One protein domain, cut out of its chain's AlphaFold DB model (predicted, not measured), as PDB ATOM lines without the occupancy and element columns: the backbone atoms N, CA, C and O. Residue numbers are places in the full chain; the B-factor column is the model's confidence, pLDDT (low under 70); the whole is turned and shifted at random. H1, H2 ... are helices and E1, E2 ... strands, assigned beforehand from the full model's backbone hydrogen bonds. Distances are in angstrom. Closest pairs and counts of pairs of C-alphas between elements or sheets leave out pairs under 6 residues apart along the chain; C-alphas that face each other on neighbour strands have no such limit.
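What this domain is: This is residues 19 to 80 and 361 to 461 of the 466 residues of the protein "Predicted protein" of Chlamydomonas reinhardtii (UniProt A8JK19). With little regular structure, this is a twisted wall built on long E3 and E10, with E5 and E9 paired over one face, E1 and E7 paired beyond one end, and residues 53 to 59 sticking out. The printed part has 163 residues, of which the named elements hold only 62, with two named helices and ten named strands in the order E1 E2 H1 E3 E4 H2 E5 E6 E7 E8 E9 E10; the class is mostly strand, with strands holding 53 of those 62 residues. The whole is compact, radius of gyration of the C-alphas 16.2 A, spans 47 by 41 by 34 A.

Where its parts are: E3 is residues 68 to 77, 25.4 A, and E10 451 to 460, 24.8 A; E2 is 25 to 29, E4 361 to 364, E6 403 to 406, E8 429 to 433, E5 383 to 386, E9 441 to 444, E1 19 to 21, E7 420 to 423, H1 31 to 34, H2 375 to 379. C-alpha 19 is at (90.217, 93.381, 125.870), C-alpha 460 at (85.615, 103.502, 128.169).

How they stand to each other: E3 bends by 67 degrees at residue 71, with antiparallel E10 on one side, N 69 to O 459 2.8 A, within hydrogen-bond range, and antiparallel E4 and E8 on the other, N 73 to O 363 3.0 A and N 70 to O 431 2.8 A. Also within range are N 27 and O 456, 2.8 A, of antiparallel E2 and E10; N 405 and O 430, 2.9 A, of antiparallel E6 and E8; N 384 and O 443, 2.8 A, of antiparallel E5 and E9; and N 21 and O 422, 3.0 A, of parallel E1 and E7. H1, too short for an O i to N i+4 pair, only grazes the sheet; H2, its pair within range, is not on it.

The domain as a whole: Residues 81 to 360 are not printed, a gap of 15.4 A between C-alphas 80 and 361. H1 to E3, E5 to E6 and E6 to E7 are long links; 67 residues, among them 49 to 65, have pLDDT under 70.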
ATOM      1  N   PHE A  19      91.100  92.337 126.387       83.50
ATOM      2  CA  PHE A  19      90.217  93.381 125.870       83.50
ATOM      3  C   PHE A  19      91.030  94.468 125.158       83.50
ATOM      4  O   PHE A  19      92.147  94.801 125.558       83.50
ATOM      5  N   THR A  20      90.480  95.015 124.074       86.44
ATOM      6  CA  THR A  20      91.137  96.037 123.246       86.44
ATOM      7  C   THR A  20      90.201  97.219 123.039       86.44
ATOM      8  O   THR A  20      89.152  97.060 122.421       86.44
ATOM      9  N   TYR A  21      90.599  98.417 123.473       85.38
ATOM     10  CA  TYR A  21      89.898  99.647 123.093       85.38
ATOM     11  C   TYR A  21      90.273 100.034 121.656       85.38
ATOM     12  O   TYR A  21      91.408 100.434 121.375       85.38
ATOM     13  N   THR A  22      89.317  99.910 120.743       86.19
ATOM     14  CA  THR A  22      89.443 100.195 119.305       86.19
ATOM     15  C   THR A  22      88.963 101.594 118.925       86.19
ATOM     16  O   THR A  22      89.417 102.152 117.925       86.19
ATOM     17  N   ARG A  23      88.070 102.176 119.731       85.62
ATOM     18  CA  ARG A  23      87.447 103.484 119.514       85.62
ATOM     19  C   ARG A  23      87.848 104.482 120.595       85.62
ATOM     20  O   ARG A  23      88.101 104.116 121.742       85.62
ATOM     21  N   SER A  24      87.839 105.755 120.221       88.81
ATOM     22  CA  SER A  24      87.872 106.897 121.130       88.81
ATOM     23  C   SER A  24      86.720 107.844 120.797       88.81
ATOM     24  O   SER A  24      86.310 107.956 119.641       88.81
ATOM     25  N   ASN A  25      86.190 108.514 121.818       89.75
ATOM     26  CA  ASN A  25      85.219 109.594 121.679       89.75
ATOM     27  C   ASN A  25      85.880 110.905 122.107       89.75
ATOM     28  O   ASN A  25      86.662 110.931 123.058       89.75
ATOM     29  N   THR A  26      85.504 112.007 121.462       90.62
ATOM     30  CA  THR A  26      85.830 113.358 121.929       90.62
ATOM     31  C   THR A  26      84.550 114.043 122.386       90.62
ATOM     32  O   THR A  26      83.570 114.085 121.643       90.62
ATOM     33  N   ARG A  27      84.544 114.587 123.606       89.75
ATOM     34  CA  ARG A  27      83.425 115.362 124.148       89.75
ATOM     35  C   ARG A  27      83.888 116.745 124.566       89.75
ATOM     36  O   ARG A  27      84.834 116.884 125.334       89.75
ATOM     37  N   THR A  28      83.181 117.752 124.075       91.00
ATOM     38  CA  THR A  28      83.335 119.142 124.496       91.00
ATOM     39  C   THR A  28      82.256 119.486 125.521       91.00
ATOM     40  O   THR A  28      81.125 119.018 125.411       91.00
ATOM     41  N   VAL A  29      82.631 120.278 126.520       88.81
ATOM     42  CA  VAL A  29      81.809 120.721 127.645       88.81
ATOM     43  C   VAL A  29      81.990 122.225 127.818       88.81
ATOM     44  O   VAL A  29      83.112 122.736 127.828       88.81
ATOM     45  N   THR A  30      80.877 122.926 127.980       89.38
ATOM     46  CA  THR A  30      80.773 124.362 128.242       89.38
ATOM     47  C   THR A  30      79.842 124.609 129.434       89.38
ATOM     48  O   THR A  30      79.029 123.747 129.771       89.38
ATOM     49  N   PRO A  31      79.889 125.784 130.084       82.88
ATOM     50  CA  PRO A  31      78.970 126.123 131.172       82.88
ATOM     51  C   PRO A  31      77.482 126.041 130.784       82.88
ATOM     52  O   PRO A  31      76.646 125.740 131.635       82.88
ATOM     53  N   ALA A  32      77.148 126.220 129.502       83.44
ATOM     54  CA  ALA A  32      75.785 126.053 129.000       83.44
ATOM     55  C   ALA A  32      75.275 124.604 129.144       83.44
ATOM     56  O   ALA A  32      74.115 124.406 129.499       83.44
ATOM     57  N   ASP A  33      76.144 123.599 128.977       84.25
ATOM     58  CA  ASP A  33      75.816 122.178 129.204       84.25
ATOM     59  C   ASP A  33      75.505 121.879 130.683       84.25
ATOM     60  O   ASP A  33      74.866 120.882 131.011       84.25
ATOM     61  N   CYS A  34      75.932 122.769 131.584       81.56
ATOM     62  CA  CYS A  34      75.639 122.738 133.014       81.56
ATOM     63  C   CYS A  34      74.430 123.604 133.415       81.56
ATOM     64  O   CYS A  34      74.142 123.725 134.607       81.56
ATOM     65  N   GLY A  35      73.742 124.228 132.450       83.44
ATOM     66  CA  GLY A  35      72.654 125.178 132.694       83.44
ATOM     67  C   GLY A  35      73.111 126.503 133.317       83.44
ATOM     68  O   GLY A  35      72.297 127.203 133.920       83.44
ATOM     69  N   TRP A  36      74.402 126.839 133.233       81.62
ATOM     70  CA  TRP A  36      74.954 128.055 133.837       81.62
ATOM     71  C   TRP A  36      74.749 129.285 132.931       81.62
ATOM     72  O   TRP A  36      74.613 129.137 131.713       81.62
ATOM     73  N   PRO A  37      74.729 130.508 133.499       77.19
ATOM     74  CA  PRO A  37      74.598 131.741 132.727       77.19
ATOM     75  C   PRO A  37      75.654 131.908 131.624       77.19
ATOM     76  O   PRO A  37      76.796 131.457 131.730       77.19
ATOM     77  N   ALA A  38      75.292 132.636 130.566       74.75
ATOM     78  CA  ALA A  38      76.251 133.044 129.543       74.75
ATOM     79  C   ALA A  38      77.361 133.916 130.162       74.75
ATOM     80  O   ALA A  38      77.078 134.817 130.951       74.75
ATOM     81  N   GLY A  39      78.618 133.645 129.801       68.31
ATOM     82  CA  GLY A  39      79.791 134.286 130.405       68.31
ATOM     83  C   GLY A  39      80.287 133.639 131.704       68.31
ATOM     84  O   GLY A  39      81.314 134.068 132.222       68.31
ATOM     85  N   SER A  40      79.622 132.597 132.223       77.12
ATOM     86  CA  SER A  40      80.220 131.728 133.244       77.12
ATOM     87  C   SER A  40      81.453 130.991 132.708       77.12
ATOM     88  O   SER A  40      81.649 130.853 131.499       77.12
ATOM     89  N   THR A  41      82.265 130.478 133.629       81.00
ATOM     90  CA  THR A  41      83.486 129.714 133.359       81.00
ATOM     91  C   THR A  41      83.656 128.593 134.383       81.00
ATOM     92  O   THR A  41      82.989 128.581 135.415       81.00
ATOM     93  N   PHE A  42      84.570 127.667 134.113       80.38
ATOM     94  CA  PHE A  42      85.033 126.646 135.043       80.38
ATOM     95  C   PHE A  42      86.396 127.037 135.627       80.38
ATOM     96  O   PHE A  42      87.285 127.462 134.892       80.38
ATOM     97  N   ASP A  43      86.587 126.823 136.929       76.62
ATOM     98  CA  ASP A  43      87.902 126.958 137.574       76.62
ATOM     99  C   ASP A  43      88.668 125.626 137.602       76.62
ATOM    100  O   ASP A  43      89.898 125.588 137.563       76.62
ATOM    101  N   THR A  44      87.929 124.515 137.671       77.62
ATOM    102  CA  THR A  44      88.446 123.152 137.835       77.62
ATOM    103  C   THR A  44      87.521 122.125 137.173       77.62
ATOM    104  O   THR A  44      86.339 122.397 136.953       77.62
ATOM    105  N   PHE A  45      88.036 120.927 136.882       83.50
ATOM    106  CA  PHE A  45      87.215 119.739 136.611       83.50
ATOM    107  C   PHE A  45      87.763 118.515 137.352       83.50
ATOM    108  O   PHE A  45      88.948 118.463 137.662       83.50
ATOM    109  N   GLN A  46      86.923 117.517 137.607       79.25
ATOM    110  CA  GLN A  46      87.329 116.195 138.100       79.25
ATOM    111  C   GLN A  46      86.660 115.116 137.240       79.25
ATOM    112  O   GLN A  46      85.748 115.422 136.473       79.25
ATOM    113  N   ILE A  47      87.118 113.876 137.368       82.12
ATOM    114  CA  ILE A  47      86.631 112.709 136.631       82.12
ATOM    115  C   ILE A  47      86.050 111.716 137.643       82.12
ATOM    116  O   ILE A  47      86.682 111.430 138.661       82.12
ATOM    117  N   ASN A  48      84.866 111.175 137.366       75.94
ATOM    118  CA  ASN A  48      84.192 110.183 138.196       75.94
ATOM    119  C   ASN A  48      84.059 108.843 137.449       75.94
ATOM    120  O   ASN A  48      83.035 108.598 136.809       75.94
ATOM    121  N   PRO A  49      85.070 107.958 137.501       69.94
ATOM    122  CA  PRO A  49      84.902 106.579 137.065       69.94
ATOM    123  C   PRO A  49      83.999 105.839 138.067       69.94
ATOM    124  O   PRO A  49      84.363 105.682 139.231       69.94
ATOM    125  N   ARG A  50      82.838 105.361 137.612       64.94
ATOM    126  CA  ARG A  50      81.996 104.398 138.337       64.94
ATOM    127  C   ARG A  50      81.597 103.230 137.443       64.94
ATOM    128  O   ARG A  50      81.568 103.356 136.220       64.94
ATOM    129  N   ASP A  51      81.255 102.125 138.088       54.75
ATOM    130  CA  ASP A  51      80.585 100.945 137.536       54.75
ATOM    131  C   ASP A  51      79.135 100.830 138.069       54.75
ATOM    132  O   ASP A  51      78.345 100.040 137.566       54.75
ATOM    133  N   THR A  52      78.750 101.656 139.057       55.25
ATOM    134  CA  THR A  52      77.429 101.631 139.718       55.25
ATOM    135  C   THR A  52      76.658 102.972 139.662       55.25
ATOM    136  O   THR A  52      77.241 104.043 139.885       55.25
ATOM    137  N   PRO A  53      75.333 102.963 139.389       50.62
ATOM    138  CA  PRO A  53      74.488 104.162 139.445       50.62
ATOM    139  C   PRO A  53      74.228 104.633 140.891       50.62
ATOM    140  O   PRO A  53      74.346 103.864 141.839       50.62
ATOM    141  N   ASP A  54      73.834 105.902 141.080       48.47
ATOM    142  CA  ASP A  54      73.536 106.489 142.408       48.47
ATOM    143  C   ASP A  54      72.329 105.858 143.141       48.47
ATOM    144  O   ASP A  54      72.124 106.111 144.329       48.47
ATOM    145  N   SER A  55      71.516 105.053 142.456       43.78
ATOM    146  CA  SER A  55      70.352 104.361 143.018       43.78
ATOM    147  C   SER A  55      70.682 102.910 143.378       43.78
ATOM    148  O   SER A  55      70.921 102.095 142.492       43.78
ATOM    149  N   LEU A  56      70.593 102.570 144.669       42.75
ATOM    150  CA  LEU A  56      70.824 101.227 145.236       42.75
ATOM    151  C   LEU A  56      69.759 100.164 144.863       42.75
ATOM    152  O   LEU A  56      69.671  99.127 145.517       42.75
ATOM    153  N   GLU A  57      68.945 100.408 143.837       40.53
ATOM    154  CA  GLU A  57      67.855  99.529 143.400       40.53
ATOM    155  C   GLU A  57      68.037  99.093 141.942       40.53
ATOM    156  O   GLU A  57      67.314  99.543 141.062       40.53
ATOM    157  N   GLU A  58      69.008  98.212 141.694       40.47
ATOM    158  CA  GLU A  58      68.883  97.087 140.753       40.47
ATOM    159  C   GLU A  58      70.105  96.156 140.881       40.47
ATOM    160  O   GLU A  58      71.232  96.597 141.115       40.47
ATOM    161  N   GLU A  59      69.877  94.847 140.749       42.25
ATOM    162  CA  GLU A  59      70.900  93.794 140.816       42.25
ATOM    163  C   GLU A  59      71.732  93.774 139.518       42.25
ATOM    164  O   GLU A  59      71.603  92.883 138.677       42.25
ATOM    165  N   TYR A  60      72.557  94.805 139.311       47.72
ATOM    166  CA  TYR A  60      73.377  94.917 138.105       47.72
ATOM    167  C   TYR A  60      74.635  94.054 138.158       47.72
ATOM    168  O   TYR A  60      75.409  94.049 139.117       47.72
ATOM    169  N   VAL A  61      74.869  93.362 137.044       46.81
ATOM    170  CA  VAL A  61      76.118  92.661 136.765       46.81
ATOM    171  C   VAL A  61      77.218  93.709 136.581       46.81
ATOM    172  O   VAL A  61      77.287  94.338 135.527       46.81
ATOM    173  N   ALA A  62      78.064  93.894 137.600       52.41
ATOM    174  CA  ALA A  62      79.249  94.755 137.536       52.41
ATOM    175  C   ALA A  62      80.060  94.450 136.267       52.41
ATOM    176  O   ALA A  62      80.374  93.276 136.010       52.41
ATOM    177  N   ALA A  63      80.385  95.473 135.471       56.97
ATOM    178  CA  ALA A  63      81.004  95.266 134.173       56.97
ATOM    179  C   ALA A  63      82.338  94.528 134.347       56.97
ATOM    180  O   ALA A  63      83.189  94.878 135.171       56.97
ATOM    181  N   ASP A  64      82.556  93.479 133.551       61.34
ATOM    182  CA  ASP A  64      83.814  92.727 133.621       61.34
ATOM    183  C   ASP A  64      85.029  93.584 133.212       61.34
ATOM    184  O   ASP A  64      86.165  93.264 133.574       61.34
ATOM    185  N   VAL A  65      84.777  94.702 132.518       67.00
ATOM    186  CA  VAL A  65      85.737  95.748 132.149       67.00
ATOM    187  C   VAL A  65      85.093  97.126 132.366       67.00
ATOM    188  O   VAL A  65      84.175  97.491 131.629       67.00
ATOM    189  N   PHE A  66      85.601  97.917 133.319       71.00
ATOM    190  CA  PHE A  66      85.032  99.225 133.702       71.00
ATOM    191  C   PHE A  66      86.001 100.422 133.577       71.00
ATOM    192  O   PHE A  66      85.703 101.519 134.042       71.00
ATOM    193  N   GLU A  67      87.177 100.240 132.965       77.94
ATOM    194  CA  GLU A  67      88.227 101.270 132.960       77.94
ATOM    195  C   GLU A  67      87.844 102.519 132.142       77.94
ATOM    196  O   GLU A  67      87.141 102.447 131.123       77.94
ATOM    197  N   LEU A  68      88.364 103.674 132.569       85.00
ATOM    198  CA  LEU A  68      88.364 104.911 131.789       85.00
ATOM    199  C   LEU A  68      89.791 105.260 131.378       85.00
ATOM    200  O   LEU A  68      90.692 105.373 132.211       85.00
ATOM    201  N   LEU A  69      89.961 105.489 130.084       88.38
ATOM    202  CA  LEU A  69      91.198 105.894 129.442       88.38
ATOM    203  C   LEU A  69      91.036 107.337 128.958       88.38
ATOM    204  O   LEU A  69      90.077 107.630 128.244       88.38
ATOM    205  N   ILE A  70      91.958 108.230 129.310       90.06
ATOM    206  CA  ILE A  70      92.041 109.581 128.743       90.06
ATOM    207  C   ILE A  70      93.278 109.663 127.843       90.06
ATOM    208  O   ILE A  70      94.411 109.628 128.327       90.06
ATOM    209  N   ASP A  71      93.051 109.830 126.539       88.12
ATOM    210  CA  ASP A  71      94.109 110.025 125.540       88.12
ATOM    211  C   ASP A  71      94.642 111.474 125.614       88.12
ATOM    212  O   ASP A  71      95.848 111.733 125.545       88.12
ATOM    213  N   SER A  72      93.734 112.449 125.764       89.81
ATOM    214  CA  SER A  72      94.067 113.876 125.897       89.81
ATOM    215  C   SER A  72      92.914 114.707 126.464       89.81
ATOM    216  O   SER A  72      91.748 114.317 126.380       89.81
ATOM    217  N   PHE A  73      93.222 115.897 126.982       90.69
ATOM    218  CA  PHE A  73      92.225 116.945 127.212       90.69
ATOM    219  C   PHE A  73      92.760 118.331 126.851       90.69
ATOM    220  O   PHE A  73      93.965 118.543 126.720       90.69
ATOM    221  N   THR A  74      91.853 119.285 126.664       89.31
ATOM    222  CA  THR A  74      92.151 120.678 126.326       89.31
ATOM    223  C   THR A  74      91.218 121.627 127.073       89.31
ATOM    224  O   THR A  74      90.004 121.439 127.039       89.31
ATOM    225  N   MET A  75      91.786 122.637 127.729       87.50
ATOM    226  CA  MET A  75      91.087 123.755 128.365       87.50
ATOM    227  C   MET A  75      91.288 125.016 127.515       87.50
ATOM    228  O   MET A  75      92.430 125.410 127.271       87.50
ATOM    229  N   ASP A  76      90.208 125.674 127.095       84.38
ATOM    230  CA  ASP A  76      90.283 126.981 126.434       84.38
ATOM    231  C   ASP A  76      90.006 128.103 127.434       84.38
ATOM    232  O   ASP A  76      88.952 128.147 128.080       84.38
ATOM    233  N   MET A  77      90.976 129.002 127.570       80.31
ATOM    234  CA  MET A  77      91.041 129.991 128.639       80.31
ATOM    235  C   MET A  77      90.332 131.297 128.262       80.31
ATOM    236  O   MET A  77      90.248 131.673 127.089       80.31
ATOM    237  N   GLY A  78      89.884 132.036 129.280       65.88
ATOM    238  CA  GLY A  78      89.285 133.366 129.129       65.88
ATOM    239  C   GLY A  78      87.756 133.352 129.080       65.88
ATOM    240  O   GLY A  78      87.111 132.426 129.563       65.88
ATOM    241  N   MET A  79      87.172 134.413 128.521       55.69
ATOM    242  CA  MET A  79      85.719 134.565 128.376       55.69
ATOM    243  C   MET A  79      85.214 133.864 127.108       55.69
ATOM    244  O   MET A  79      85.898 133.868 126.083       55.69
ATOM    245  N   THR A  80      83.984 133.342 127.147       48.97
ATOM    246  CA  THR A  80      83.288 132.843 125.947       48.97
ATOM    247  C   THR A  80      83.277 133.916 124.848       48.97
ATOM    248  O   THR A  80      82.925 135.062 125.156       48.97
ATOM    249  N   ARG A 361      95.226 125.419 126.698       81.44
ATOM    250  CA  ARG A 361      96.100 124.457 127.394       81.44
ATOM    251  C   ARG A 361      95.693 123.039 127.030       81.44
ATOM    252  O   ARG A 361      94.569 122.643 127.325       81.44
ATOM    253  N   SER A 362      96.604 122.266 126.451       83.38
ATOM    254  CA  SER A 362      96.346 120.884 126.037       83.38
ATOM    255  C   SER A 362      97.308 119.914 126.715       83.38
ATOM    256  O   SER A 362      98.519 120.123 126.707       83.38
ATOM    257  N   VAL A 363      96.767 118.819 127.246       84.56
ATOM    258  CA  VAL A 363      97.534 117.667 127.731       84.56
ATOM    259  C   VAL A 363      97.309 116.511 126.774       84.56
ATOM    260  O   VAL A 363      96.177 116.077 126.576       84.56
ATOM    261  N   ASN A 364      98.395 115.998 126.203       86.38
ATOM    262  CA  ASN A 364      98.415 114.761 125.434       86.38
ATOM    263  C   ASN A 364      99.222 113.730 126.230       86.38
ATOM    264  O   ASN A 364     100.407 113.941 126.494       86.38
ATOM    265  N   PHE A 365      98.601 112.619 126.635       84.56
ATOM    266  CA  PHE A 365      99.288 111.643 127.484       84.56
ATOM    267  C   PHE A 365     100.398 110.881 126.751       84.56
ATOM    268  O   PHE A 365     101.337 110.420 127.399       84.56
ATOM    269  N   GLY A 366     100.397 110.889 125.413       81.06
ATOM    270  CA  GLY A 366     101.494 110.403 124.576       81.06
ATOM    271  C   GLY A 366     102.854 111.058 124.853       81.06
ATOM    272  O   GLY A 366     103.883 110.429 124.609       81.06
ATOM    273  N   THR A 367     102.885 112.281 125.402       75.75
ATOM    274  CA  THR A 367     104.126 112.973 125.804       75.75
ATOM    275  C   THR A 367     104.438 112.878 127.301       75.75
ATOM    276  O   THR A 367     105.527 113.266 127.717       75.75
ATOM    277  N   VAL A 368     103.522 112.359 128.124       77.38
ATOM    278  CA  VAL A 368     103.709 112.239 129.581       77.38
ATOM    279  C   VAL A 368     104.499 110.955 129.903       77.38
ATOM    280  O   VAL A 368     104.312 109.942 129.219       77.38
ATOM    281  N   PRO A 369     105.417 110.952 130.893       75.12
ATOM    282  CA  PRO A 369     106.115 109.739 131.325       75.12
ATOM    283  C   PRO A 369     105.160 108.627 131.783       75.12
ATOM    284  O   PRO A 369     104.084 108.899 132.304       75.12
ATOM    285  N   LEU A 370     105.577 107.368 131.608       76.75
ATOM    286  CA  LEU A 370     104.845 106.200 132.109       76.75
ATOM    287  C   LEU A 370     104.898 106.121 133.642       76.75
ATOM    288  O   LEU A 370     105.918 106.461 134.245       76.75
ATOM    289  N   GLY A 371     103.840 105.585 134.252       74.38
ATOM    290  CA  GLY A 371     103.715 105.428 135.705       74.38
ATOM    291  C   GLY A 371     102.593 106.278 136.297       74.38
ATOM    292  O   GLY A 371     101.767 106.831 135.572       74.38
ATOM    293  N   SER A 372     102.515 106.341 137.626       70.62
ATOM    294  CA  SER A 372     101.543 107.199 138.310       70.62
ATOM    295  C   SER A 372     101.784 108.659 137.937       70.62
ATOM    296  O   SER A 372     102.936 109.103 137.892       70.62
ATOM    297  N   LEU A 373     100.710 109.416 137.698       68.38
ATOM    298  CA  LEU A 373     100.851 110.861 137.581       68.38
ATOM    299  C   LEU A 373     101.434 111.450 138.870       68.38
ATOM    300  O   LEU A 373     101.316 110.896 139.959       68.38
ATOM    301  N   THR A 374     102.072 112.600 138.723       62.25
ATOM    302  CA  THR A 374     102.535 113.460 139.817       62.25
ATOM    303  C   THR A 374     102.173 114.902 139.482       62.25
ATOM    304  O   THR A 374     102.016 115.226 138.300       62.25
ATOM    305  N   ALA A 375     102.105 115.790 140.480       58.50
ATOM    306  CA  ALA A 375     101.951 117.227 140.227       58.50
ATOM    307  C   ALA A 375     102.982 117.717 139.187       58.50
ATOM    308  O   ALA A 375     102.610 118.233 138.134       58.50
ATOM    309  N   THR A 376     104.258 117.371 139.390       59.44
ATOM    310  CA  THR A 376     105.381 117.703 138.502       59.44
ATOM    311  C   THR A 376     105.188 117.249 137.048       59.44
ATOM    312  O   THR A 376     105.601 117.955 136.131       59.44
ATOM    313  N   SER A 377     104.557 116.091 136.808       63.81
ATOM    314  CA  SER A 377     104.343 115.568 135.444       63.81
ATOM    315  C   SER A 377     103.302 116.340 134.624       63.81
ATOM    316  O   SER A 377     103.340 116.284 133.396       63.81
ATOM    317  N   LEU A 378     102.397 117.071 135.286       69.50
ATOM    318  CA  LEU A 378     101.382 117.912 134.643       69.50
ATOM    319  C   LEU A 378     101.712 119.406 134.729       69.50
ATOM    320  O   LEU A 378     101.360 120.160 133.819       69.50
ATOM    321  N   ASP A 379     102.445 119.827 135.763       64.81
ATOM    322  CA  ASP A 379     102.825 121.223 135.968       64.81
ATOM    323  C   ASP A 379     103.633 121.772 134.767       64.81
ATOM    324  O   ASP A 379     103.432 122.915 134.352       64.81
ATOM    325  N   ALA A 380     104.475 120.943 134.134       63.03
ATOM    326  CA  ALA A 380     105.221 121.295 132.915       63.03
ATOM    327  C   ALA A 380     104.334 121.491 131.667       63.03
ATOM    328  O   ALA A 380     104.695 122.244 130.766       63.03
ATOM    329  N   LEU A 381     103.157 120.857 131.626       68.50
ATOM    330  CA  LEU A 381     102.116 121.084 130.611       68.50
ATOM    331  C   LEU A 381     101.175 122.231 131.009       68.50
ATOM    332  O   LEU A 381     100.159 122.487 130.364       68.50
ATOM    333  N   GLY A 382     101.499 122.929 132.097       70.19
ATOM    334  CA  GLY A 382     100.703 124.026 132.595       70.19
ATOM    335  C   GLY A 382      99.364 123.584 133.182       70.19
ATOM    336  O   GLY A 382      98.417 124.370 133.108       70.19
ATOM    337  N   ILE A 383      99.274 122.377 133.755       78.31
ATOM    338  CA  ILE A 383      98.099 121.877 134.482       78.31
ATOM    339  C   ILE A 383      98.473 121.528 135.922       78.31
ATOM    340  O   ILE A 383      99.422 120.795 136.171       78.31
ATOM    341  N   GLY A 384      97.685 122.016 136.875       71.69
ATOM    342  CA  GLY A 384      97.831 121.687 138.285       71.69
ATOM    343  C   GLY A 384      96.809 120.653 138.745       71.69
ATOM    344  O   GLY A 384      95.643 120.727 138.369       71.69
ATOM    345  N   LEU A 385      97.227 119.748 139.632       68.50
ATOM    346  CA  LEU A 385      96.316 118.933 140.444       68.50
ATOM    347  C   LEU A 385      95.955 119.655 141.754       68.50
ATOM    348  O   LEU A 385      96.836 120.155 142.457       68.50
ATOM    349  N   VAL A 386      94.672 119.721 142.096       61.84
ATOM    350  CA  VAL A 386      94.155 120.304 143.343       61.84
ATOM    351  C   VAL A 386      93.242 119.299 144.013       61.84
ATOM    352  O   VAL A 386      92.356 118.770 143.359       61.84
ATOM    353  N   ASN A 387      93.428 119.108 145.321       58.84
ATOM    354  CA  ASN A 387      92.567 118.334 146.216       58.84
ATOM    355  C   ASN A 387      92.362 116.847 145.828       58.84
ATOM    356  O   ASN A 387      92.185 116.479 144.669       58.84
ATOM    357  N   ALA A 388      92.355 115.959 146.815       45.59
ATOM    358  CA  ALA A 388      91.863 114.595 146.649       45.59
ATOM    359  C   ALA A 388      90.503 114.529 147.361       45.59
ATOM    360  O   ALA A 388      90.467 114.781 148.565       45.59
ATOM    361  N   PRO A 389      89.394 114.194 146.676       37.50
ATOM    362  CA  PRO A 389      88.036 114.326 147.226       37.50
ATOM    363  C   PRO A 389      87.759 113.519 148.507       37.50
ATOM    364  O   PRO A 389      86.766 113.780 149.179       37.50
ATOM    365  N   ASN A 390      88.651 112.596 148.878       38.97
ATOM    366  CA  ASN A 390      88.541 111.751 150.069       38.97
ATOM    367  C   ASN A 390      89.549 112.112 151.181       38.97
ATOM    368  O   ASN A 390      89.693 111.337 152.120       38.97
ATOM    369  N   GLY A 391      90.294 113.220 151.064       39.81
ATOM    370  CA  GLY A 391      91.403 113.515 151.978       39.81
ATOM    371  C   GLY A 391      92.491 112.440 151.895       39.81
ATOM    372  O   GLY A 391      92.731 111.723 152.858       39.81
ATOM    373  N   VAL A 392      93.139 112.315 150.731       37.47
ATOM    374  CA  VAL A 392      94.292 111.415 150.499       37.47
ATOM    375  C   VAL A 392      95.522 112.249 150.108       37.47
ATOM    376  O   VAL A 392      95.364 113.296 149.477       37.47
ATOM    377  N   ASP A 393      96.719 111.854 150.557       39.75
ATOM    378  CA  ASP A 393      97.878 112.755 150.612       39.75
ATOM    379  C   ASP A 393      98.385 113.075 149.207       39.75
ATOM    380  O   ASP A 393      98.458 112.202 148.342       39.75
ATOM    381  N   ILE A 394      98.780 114.327 148.985       43.38
ATOM    382  CA  ILE A 394      99.350 114.776 147.711       43.38
ATOM    383  C   ILE A 394     100.801 114.296 147.512       43.38
ATOM    384  O   ILE A 394     101.448 114.691 146.542       43.38
ATOM    385  N   PHE A 395     101.325 113.471 148.426       39.25
ATOM    386  CA  PHE A 395     102.675 112.899 148.373       39.25
ATOM    387  C   PHE A 395     102.730 111.383 148.204       39.25
ATOM    388  O   PHE A 395     103.811 110.865 147.915       39.25
ATOM    389  N   GLU A 396     101.602 110.680 148.295       37.66
ATOM    390  CA  GLU A 396     101.531 109.285 147.864       37.66
ATOM    391  C   GLU A 396     101.017 109.206 146.417       37.66
ATOM    392  O   GLU A 396     100.115 109.962 146.043       37.66
ATOM    393  N   PRO A 397     101.563 108.311 145.568       39.84
ATOM    394  CA  PRO A 397     101.064 108.082 144.214       39.84
ATOM    395  C   PRO A 397      99.681 107.413 144.263       39.84
ATOM    396  O   PRO A 397      99.542 106.197 144.141       39.84
ATOM    397  N   ASN A 398      98.656 108.237 144.459       50.47
ATOM    398  CA  ASN A 398      97.277 107.827 144.650       50.47
ATOM    399  C   ASN A 398      96.684 107.237 143.355       50.47
ATOM    400  O   ASN A 398      96.789 107.836 142.281       50.47
ATOM    401  N   SER A 399      95.986 106.100 143.459       51.50
ATOM    402  CA  SER A 399      95.192 105.505 142.370       51.50
ATOM    403  C   SER A 399      94.229 106.506 141.722       51.50
ATOM    404  O   SER A 399      94.002 106.456 140.514       51.50
ATOM    405  N   ASN A 400      93.736 107.468 142.505       55.88
ATOM    406  CA  ASN A 400      92.790 108.502 142.088       55.88
ATOM    407  C   ASN A 400      93.414 109.565 141.163       55.88
ATOM    408  O   ASN A 400      92.709 110.423 140.634       55.88
ATOM    409  N   TRP A 401      94.729 109.565 140.950       64.50
ATOM    410  CA  TRP A 401      95.350 110.410 139.924       64.50
ATOM    411  C   TRP A 401      95.368 109.735 138.552       64.50
ATOM    412  O   TRP A 401      95.496 110.421 137.544       64.50
ATOM    413  N   GLY A 402      95.167 108.417 138.506       72.19
ATOM    414  CA  GLY A 402      95.330 107.610 137.306       72.19
ATOM    415  C   GLY A 402      96.801 107.289 137.014       72.19
ATOM    416  O   GLY A 402      97.738 107.944 137.480       72.19
ATOM    417  N   THR A 403      97.013 106.232 136.234       80.00
ATOM    418  CA  THR A 403      98.348 105.778 135.813       80.00
ATOM    419  C   THR A 403      98.508 105.961 134.313       80.00
ATOM    420  O   THR A 403      97.683 105.463 133.553       80.00
ATOM    421  N   VAL A 404      99.580 106.612 133.867       84.69
ATOM    422  CA  VAL A 404      99.931 106.667 132.445       84.69
ATOM    423  C   VAL A 404     100.471 105.300 132.027       84.69
ATOM    424  O   VAL A 404     101.513 104.848 132.515       84.69
ATOM    425  N   LYS A 405      99.736 104.624 131.143       84.69
ATOM    426  CA  LYS A 405     100.072 103.306 130.596       84.69
ATOM    427  C   LYS A 405     100.506 103.420 129.143       84.69
ATOM    428  O   LYS A 405     100.088 104.326 128.422       84.69
ATOM    429  N   ASP A 406     101.340 102.476 128.723       85.06
ATOM    430  CA  ASP A 406     101.710 102.314 127.323       85.06
ATOM    431  C   ASP A 406     100.563 101.623 126.580       85.06
ATOM    432  O   ASP A 406     100.067 100.573 126.998       85.06
ATOM    433  N   CYS A 407     100.115 102.246 125.496       85.25
ATOM    434  CA  CYS A 407      98.926 101.820 124.771       85.25
ATOM    435  C   CYS A 407      99.135 100.543 123.941       85.25
ATOM    436  O   CYS A 407      98.152  99.846 123.669       85.25
ATOM    437  N   ALA A 408     100.385 100.231 123.578       81.56
ATOM    438  CA  ALA A 408     100.764  99.063 122.786       81.56
ATOM    439  C   ALA A 408     101.282  97.906 123.658       81.56
ATOM    440  O   ALA A 408     100.984  96.748 123.370       81.56
ATOM    441  N   ALA A 409     102.024  98.201 124.733       82.44
ATOM    442  CA  ALA A 409     102.508  97.189 125.680       82.44
ATOM    443  C   ALA A 409     101.443  96.735 126.700       82.44
ATOM    444  O   ALA A 409     101.657  95.743 127.402       82.44
ATOM    445  N   GLY A 410     100.305  97.434 126.773       83.12
ATOM    446  CA  GLY A 410      99.134  97.035 127.548       83.12
ATOM    447  C   GLY A 410      99.333  97.033 129.068       83.12
ATOM    448  O   GLY A 410     100.350  97.477 129.608       83.12
ATOM    449  N   TRP A 411      98.323  96.549 129.786       83.56
ATOM    450  CA  TRP A 411      98.352  96.388 131.242       83.56
ATOM    451  C   TRP A 411      97.403  95.279 131.699       83.56
ATOM    452  O   TRP A 411      96.453  94.931 131.011       83.56
ATOM    453  N   SER A 412      97.636  94.711 132.880       76.06
ATOM    454  CA  SER A 412      96.638  93.871 133.545       76.06
ATOM    455  C   SER A 412      95.634  94.742 134.302       76.06
ATOM    456  O   SER A 412      96.024  95.706 134.967       76.06
ATOM    457  N   ASN A 413      94.348  94.391 134.241       68.62
ATOM    458  CA  ASN A 413      93.333  95.036 135.075       68.62
ATOM    459  C   ASN A 413      93.576  94.647 136.555       68.62
ATOM    460  O   ASN A 413      93.555  93.451 136.875       68.62
ATOM    461  N   PRO A 414      93.808  95.603 137.476       59.34
ATOM    462  CA  PRO A 414      94.222  95.293 138.847       59.34
ATOM    463  C   PRO A 414      93.136  94.586 139.672       59.34
ATOM    464  O   PRO A 414      93.465  93.721 140.490       59.34
ATOM    465  N   ASN A 415      91.855  94.877 139.420       57.47
ATOM    466  CA  ASN A 415      90.725  94.240 140.113       57.47
ATOM    467  C   ASN A 415      90.383  92.866 139.525       57.47
ATOM    468  O   ASN A 415      89.791  92.017 140.188       57.47
ATOM    469  N   ARG A 416      90.765  92.629 138.266       62.41
ATOM    470  CA  ARG A 416      90.422  91.434 137.490       62.41
ATOM    471  C   ARG A 416      91.693  90.797 136.907       62.41
ATOM    472  O   ARG A 416      91.702  90.500 135.719       62.41
ATOM    473  N   ARG A 417      92.715  90.525 137.746       56.22
ATOM    474  CA  ARG A 417      94.123  90.112 137.444       56.22
ATOM    475  C   ARG A 417      94.420  89.171 136.253       56.22
ATOM    476  O   ARG A 417      95.585  89.036 135.895       56.22
ATOM    477  N   THR A 418      93.430  88.494 135.677       57.53
ATOM    478  CA  THR A 418      93.560  87.614 134.501       57.53
ATOM    479  C   THR A 418      93.234  88.297 133.167       57.53
ATOM    480  O   THR A 418      93.539  87.715 132.137       57.53
ATOM    481  N   THR A 419      92.625  89.491 133.157       64.06
ATOM    482  CA  THR A 419      92.295  90.213 131.915       64.06
ATOM    483  C   THR A 419      93.415  91.174 131.532       64.06
ATOM    484  O   THR A 419      93.814  92.034 132.326       64.06
ATOM    485  N   TYR A 420      93.906  91.031 130.301       78.00
ATOM    486  CA  TYR A 420      94.930  91.884 129.707       78.00
ATOM    487  C   TYR A 420      94.305  92.952 128.795       78.00
ATOM    488  O   TYR A 420      93.545  92.653 127.876       78.00
ATOM    489  N   MET A 421      94.625  94.209 129.069       80.06
ATOM    490  CA  MET A 421      94.050  95.400 128.455       80.06
ATOM    491  C   MET A 421      95.037  96.004 127.457       80.06
ATOM    492  O   MET A 421      96.219  96.165 127.762       80.06
ATOM    493  N   THR A 422      94.552  96.371 126.273       83.38
ATOM    494  CA  THR A 422      95.332  97.068 125.234       83.38
ATOM    495  C   THR A 422      94.482  98.125 124.529       83.38
ATOM    496  O   THR A 422      93.265  98.212 124.722       83.38
ATOM    497  N   THR A 423      95.111  98.934 123.679       80.62
ATOM    498  CA  THR A 423      94.409  99.882 122.807       80.62
ATOM    499  C   THR A 423      94.934  99.788 121.378       80.62
ATOM    500  O   THR A 423      96.051  99.333 121.138       80.62
ATOM    501  N   THR A 424      94.142 100.249 120.414       74.81
ATOM    502  CA  THR A 424      94.558 100.392 119.012       74.81
ATOM    503  C   THR A 424      94.162 101.770 118.468       74.81
ATOM    504  O   THR A 424      93.548 102.576 119.166       74.81
ATOM    505  N   GLY A 425      94.548 102.089 117.229       66.38
ATOM    506  CA  GLY A 425      94.190 103.370 116.606       66.38
ATOM    507  C   GLY A 425      95.015 104.554 117.122       66.38
ATOM    508  O   GLY A 425      94.462 105.526 117.627       66.38
ATOM    509  N   GLY A 426      96.343 104.470 117.000       67.38
ATOM    510  CA  GLY A 426      97.245 105.620 117.146       67.38
ATOM    511  C   GLY A 426      97.545 106.098 118.570       67.38
ATOM    512  O   GLY A 426      98.327 107.035 118.716       67.38
ATOM    513  N   CYS A 427      96.994 105.473 119.617       79.31
ATOM    514  CA  CYS A 427      97.427 105.775 120.979       79.31
ATOM    515  C   CYS A 427      98.860 105.269 121.222       79.31
ATOM    516  O   CYS A 427      99.154 104.096 120.992       79.31
ATOM    517  N   SER A 428      99.737 106.139 121.728       84.00
ATOM    518  CA  SER A 428     101.051 105.760 122.265       84.00
ATOM    519  C   SER A 428     101.008 105.570 123.783       84.00
ATOM    520  O   SER A 428     101.534 104.584 124.299       84.00
ATOM    521  N   ARG A 429     100.339 106.475 124.506       88.25
ATOM    522  CA  ARG A 429     100.095 106.390 125.952       88.25
ATOM    523  C   ARG A 429      98.761 107.030 126.311       88.25
ATOM    524  O   ARG A 429      98.373 108.026 125.705       88.25
ATOM    525  N   THR A 430      98.120 106.495 127.342       88.56
ATOM    526  CA  THR A 430      96.852 106.986 127.897       88.56
ATOM    527  C   THR A 430      96.961 107.083 129.413       88.56
ATOM    528  O   THR A 430      97.645 106.272 130.041       88.56
ATOM    529  N   LEU A 431      96.256 108.035 130.019       88.06
ATOM    530  CA  LEU A 431      95.970 107.989 131.449       88.06
ATOM    531  C   LEU A 431      94.875 106.948 131.698       88.06
ATOM    532  O   LEU A 431      93.863 106.975 131.006       88.06
ATOM    533  N   VAL A 432      95.061 106.037 132.654       83.75
ATOM    534  CA  VAL A 432      94.091 104.979 132.982       83.75
ATOM    535  C   VAL A 432      93.596 105.130 134.415       83.75
ATOM    536  O   VAL A 432      94.396 105.155 135.356       83.75
ATOM    537  N   TYR A 433      92.274 105.152 134.569       79.50
ATOM    538  CA  TYR A 433      91.565 104.987 135.832       79.50
ATOM    539  C   TYR A 433      90.996 103.571 135.910       79.50
ATOM    540  O   TYR A 433      90.259 103.135 135.027       79.50
ATOM    541  N   THR A 434      91.362 102.856 136.975       70.25
ATOM    542  CA  THR A 434      91.025 101.433 137.179       70.25
ATOM    543  C   THR A 434      90.234 101.180 138.462       70.25
ATOM    544  O   THR A 434      89.997 100.031 138.805       70.25
ATOM    545  N   SER A 435      89.832 102.217 139.195       64.88
ATOM    546  CA  SER A 435      89.096 102.122 140.462       64.88
ATOM    547  C   SER A 435      87.862 103.015 140.431       64.88
ATOM    548  O   SER A 435      87.891 104.068 139.796       64.88
ATOM    549  N   GLU A 436      86.795 102.612 141.127       65.88
ATOM    550  CA  GLU A 436      85.604 103.446 141.348       65.88
ATOM    551  C   GLU A 436      85.911 104.559 142.360       65.88
ATOM    552  O   GLU A 436      85.577 104.488 143.542       65.88
ATOM    553  N   SER A 437      86.649 105.575 141.923       61.69
ATOM    554  CA  SER A 437      87.138 106.640 142.793       61.69
ATOM    555  C   SER A 437      87.242 107.954 142.035       61.69
ATOM    556  O   SER A 437      87.951 108.029 141.031       61.69
ATOM    557  N   LEU A 438      86.597 108.995 142.567       66.38
ATOM    558  CA  LEU A 438      86.717 110.366 142.076       66.38
ATOM    559  C   LEU A 438      88.190 110.777 141.949       66.38
ATOM    560  O   LEU A 438      88.981 110.591 142.882       66.38
ATOM    561  N   SER A 439      88.542 111.366 140.807       68.75
ATOM    562  CA  SER A 439      89.892 111.864 140.578       68.75
ATOM    563  C   SER A 439      90.206 113.093 141.428       68.75
ATOM    564  O   SER A 439      89.315 113.772 141.935       68.75
ATOM    565  N   SER A 440      91.488 113.451 141.519       68.88
ATOM    566  CA  SER A 440      91.837 114.830 141.882       68.88
ATOM    567  C   SER A 440      91.331 115.831 140.843       68.88
ATOM    568  O   SER A 440      91.080 115.473 139.688       68.88
ATOM    569  N   TRP A 441      91.203 117.091 141.255       73.81
ATOM    570  CA  TRP A 441      90.730 118.161 140.389       73.81
ATOM    571  C   TRP A 441      91.877 118.678 139.517       73.81
ATOM    572  O   TRP A 441      92.970 118.966 140.004       73.81
ATOM    573  N   PHE A 442      91.618 118.834 138.228       81.12
ATOM    574  CA  PHE A 442      92.511 119.440 137.254       81.12
ATOM    575  C   PHE A 442      92.195 120.934 137.133       81.12
ATOM    576  O   PHE A 442      91.034 121.318 136.982       81.12
ATOM    577  N   GLN A 443      93.231 121.774 137.155       80.88
ATOM    578  CA  GLN A 443      93.136 123.224 136.946       80.88
ATOM    579  C   GLN A 443      94.214 123.724 135.976       80.88
ATOM    580  O   GLN A 443      95.272 123.111 135.829       80.88
ATOM    581  N   ALA A 444      94.001 124.892 135.383       75.75
ATOM    582  CA  ALA A 444      94.984 125.556 134.533       75.75
ATOM    583  C   ALA A 444      96.038 126.363 135.329       75.75
ATOM    584  O   ALA A 444      95.668 127.217 136.129       75.75
ATOM    585  N   LEU A 445      97.332 126.153 135.025       62.78
ATOM    586  CA  LEU A 445      98.498 127.031 135.295       62.78
ATOM    587  C   LEU A 445      98.396 128.039 136.451       62.78
ATOM    588  O   LEU A 445      98.245 127.600 137.582       62.78
ATOM    589  N   PRO A 446      98.624 129.357 136.235       53.72
ATOM    590  CA  PRO A 446      98.496 130.326 137.319       53.72
ATOM    591  C   PRO A 446      97.060 130.197 137.852       53.72
ATOM    592  O   PRO A 446      96.125 130.563 137.130       53.72
ATOM    593  N   PRO A 447      96.860 129.568 139.030       50.97
ATOM    594  CA  PRO A 447      95.538 129.110 139.437       50.97
ATOM    595  C   PRO A 447      94.662 130.336 139.648       50.97
ATOM    596  O   PRO A 447      95.156 131.277 140.248       50.97
ATOM    597  N   SER A 448      93.402 130.343 139.205       51.62
ATOM    598  CA  SER A 448      92.640 131.551 138.785       51.62
ATOM    599  C   SER A 448      92.726 131.891 137.292       51.62
ATOM    600  O   SER A 448      92.261 132.944 136.869       51.62
ATOM    601  N   SER A 449      93.233 130.974 136.464       65.50
ATOM    602  CA  SER A 449      92.953 130.981 135.026       65.50
ATOM    603  C   SER A 449      91.664 130.184 134.759       65.50
ATOM    604  O   SER A 449      91.748 128.958 134.656       65.50
ATOM    605  N   PRO A 450      90.478 130.813 134.653       75.69
ATOM    606  CA  PRO A 450      89.251 130.105 134.311       75.69
ATOM    607  C   PRO A 450      89.240 129.667 132.841       75.69
ATOM    608  O   PRO A 450      89.739 130.374 131.956       75.69
ATOM    609  N   PHE A 451      88.620 128.518 132.573       83.00
ATOM    610  CA  PHE A 451      88.371 128.005 131.226       83.00
ATOM    611  C   PHE A 451      86.872 127.965 130.926       83.00
ATOM    612  O   PHE A 451      86.061 127.563 131.755       83.00
ATOM    613  N   TRP A 452      86.476 128.382 129.726       83.44
ATOM    614  CA  TRP A 452      85.067 128.399 129.303       83.44
ATOM    615  C   TRP A 452      84.679 127.163 128.482       83.44
ATOM    616  O   TRP A 452      83.499 126.939 128.210       83.44
ATOM    617  N   ARG A 453      85.666 126.355 128.082       87.88
ATOM    618  CA  ARG A 453      85.471 125.117 127.328       87.88
ATOM    619  C   ARG A 453      86.496 124.071 127.746       87.88
ATOM    620  O   ARG A 453      87.691 124.358 127.805       87.88
ATOM    621  N   LEU A 454      86.019 122.860 128.007       91.00
ATOM    622  CA  LEU A 454      86.825 121.658 128.202       91.00
ATOM    623  C   LEU A 454      86.540 120.703 127.046       91.00
ATOM    624  O   LEU A 454      85.383 120.448 126.737       91.00
ATOM    625  N   THR A 455      87.573 120.156 126.416       91.44
ATOM    626  CA  THR A 455      87.438 119.091 125.416       91.44
ATOM    627  C   THR A 455      88.252 117.888 125.860       91.44
ATOM    628  O   THR A 455      89.456 118.006 126.061       91.44
ATOM    629  N   LEU A 456      87.598 116.741 126.025       91.81
ATOM    630  CA  LEU A 456      88.170 115.490 126.516       91.81
ATOM    631  C   LEU A 456      88.139 114.440 125.402       91.81
ATOM    632  O   LEU A 456      87.072 114.197 124.841       91.81
ATOM    633  N   THR A 457      89.266 113.787 125.116       90.75
ATOM    634  CA  THR A 457      89.323 112.598 124.251       90.75
ATOM    635  C   THR A 457      89.601 111.372 125.109       90.75
ATOM    636  O   THR A 457      90.626 111.310 125.790       90.75
ATOM    637  N   TYR A 458      88.677 110.417 125.092       90.81
ATOM    638  CA  TYR A 458      88.625 109.314 126.047       90.81
ATOM    639  C   TYR A 458      88.168 107.997 125.409       90.81
ATOM    640  O   TYR A 458      87.631 107.974 124.296       90.81
ATOM    641  N   ARG A 459      88.355 106.901 126.149       89.62
ATOM    642  CA  ARG A 459      87.858 105.553 125.849       89.62
ATOM    643  C   ARG A 459      87.314 104.922 127.120       89.62
ATOM    644  O   ARG A 459      87.939 105.023 128.170       89.62
ATOM    645  N   THR A 460      86.156 104.280 127.050       85.75
ATOM    646  CA  THR A 460      85.615 103.502 128.169       85.75
ATOM    647  C   THR A 460      84.577 102.493 127.693       85.75
ATOM    648  O   THR A 460      83.885 102.705 126.696       85.75
ATOM    649  N   SER A 461      84.484 101.387 128.420       77.00
ATOM    650  CA  SER A 461      83.412 100.394 128.323       77.00
ATOM    651  C   SER A 461      82.358 100.574 129.423       77.00
ATOM    652  O   SER A 461      81.312  99.936 129.349       77.00
TER     653      SER A 461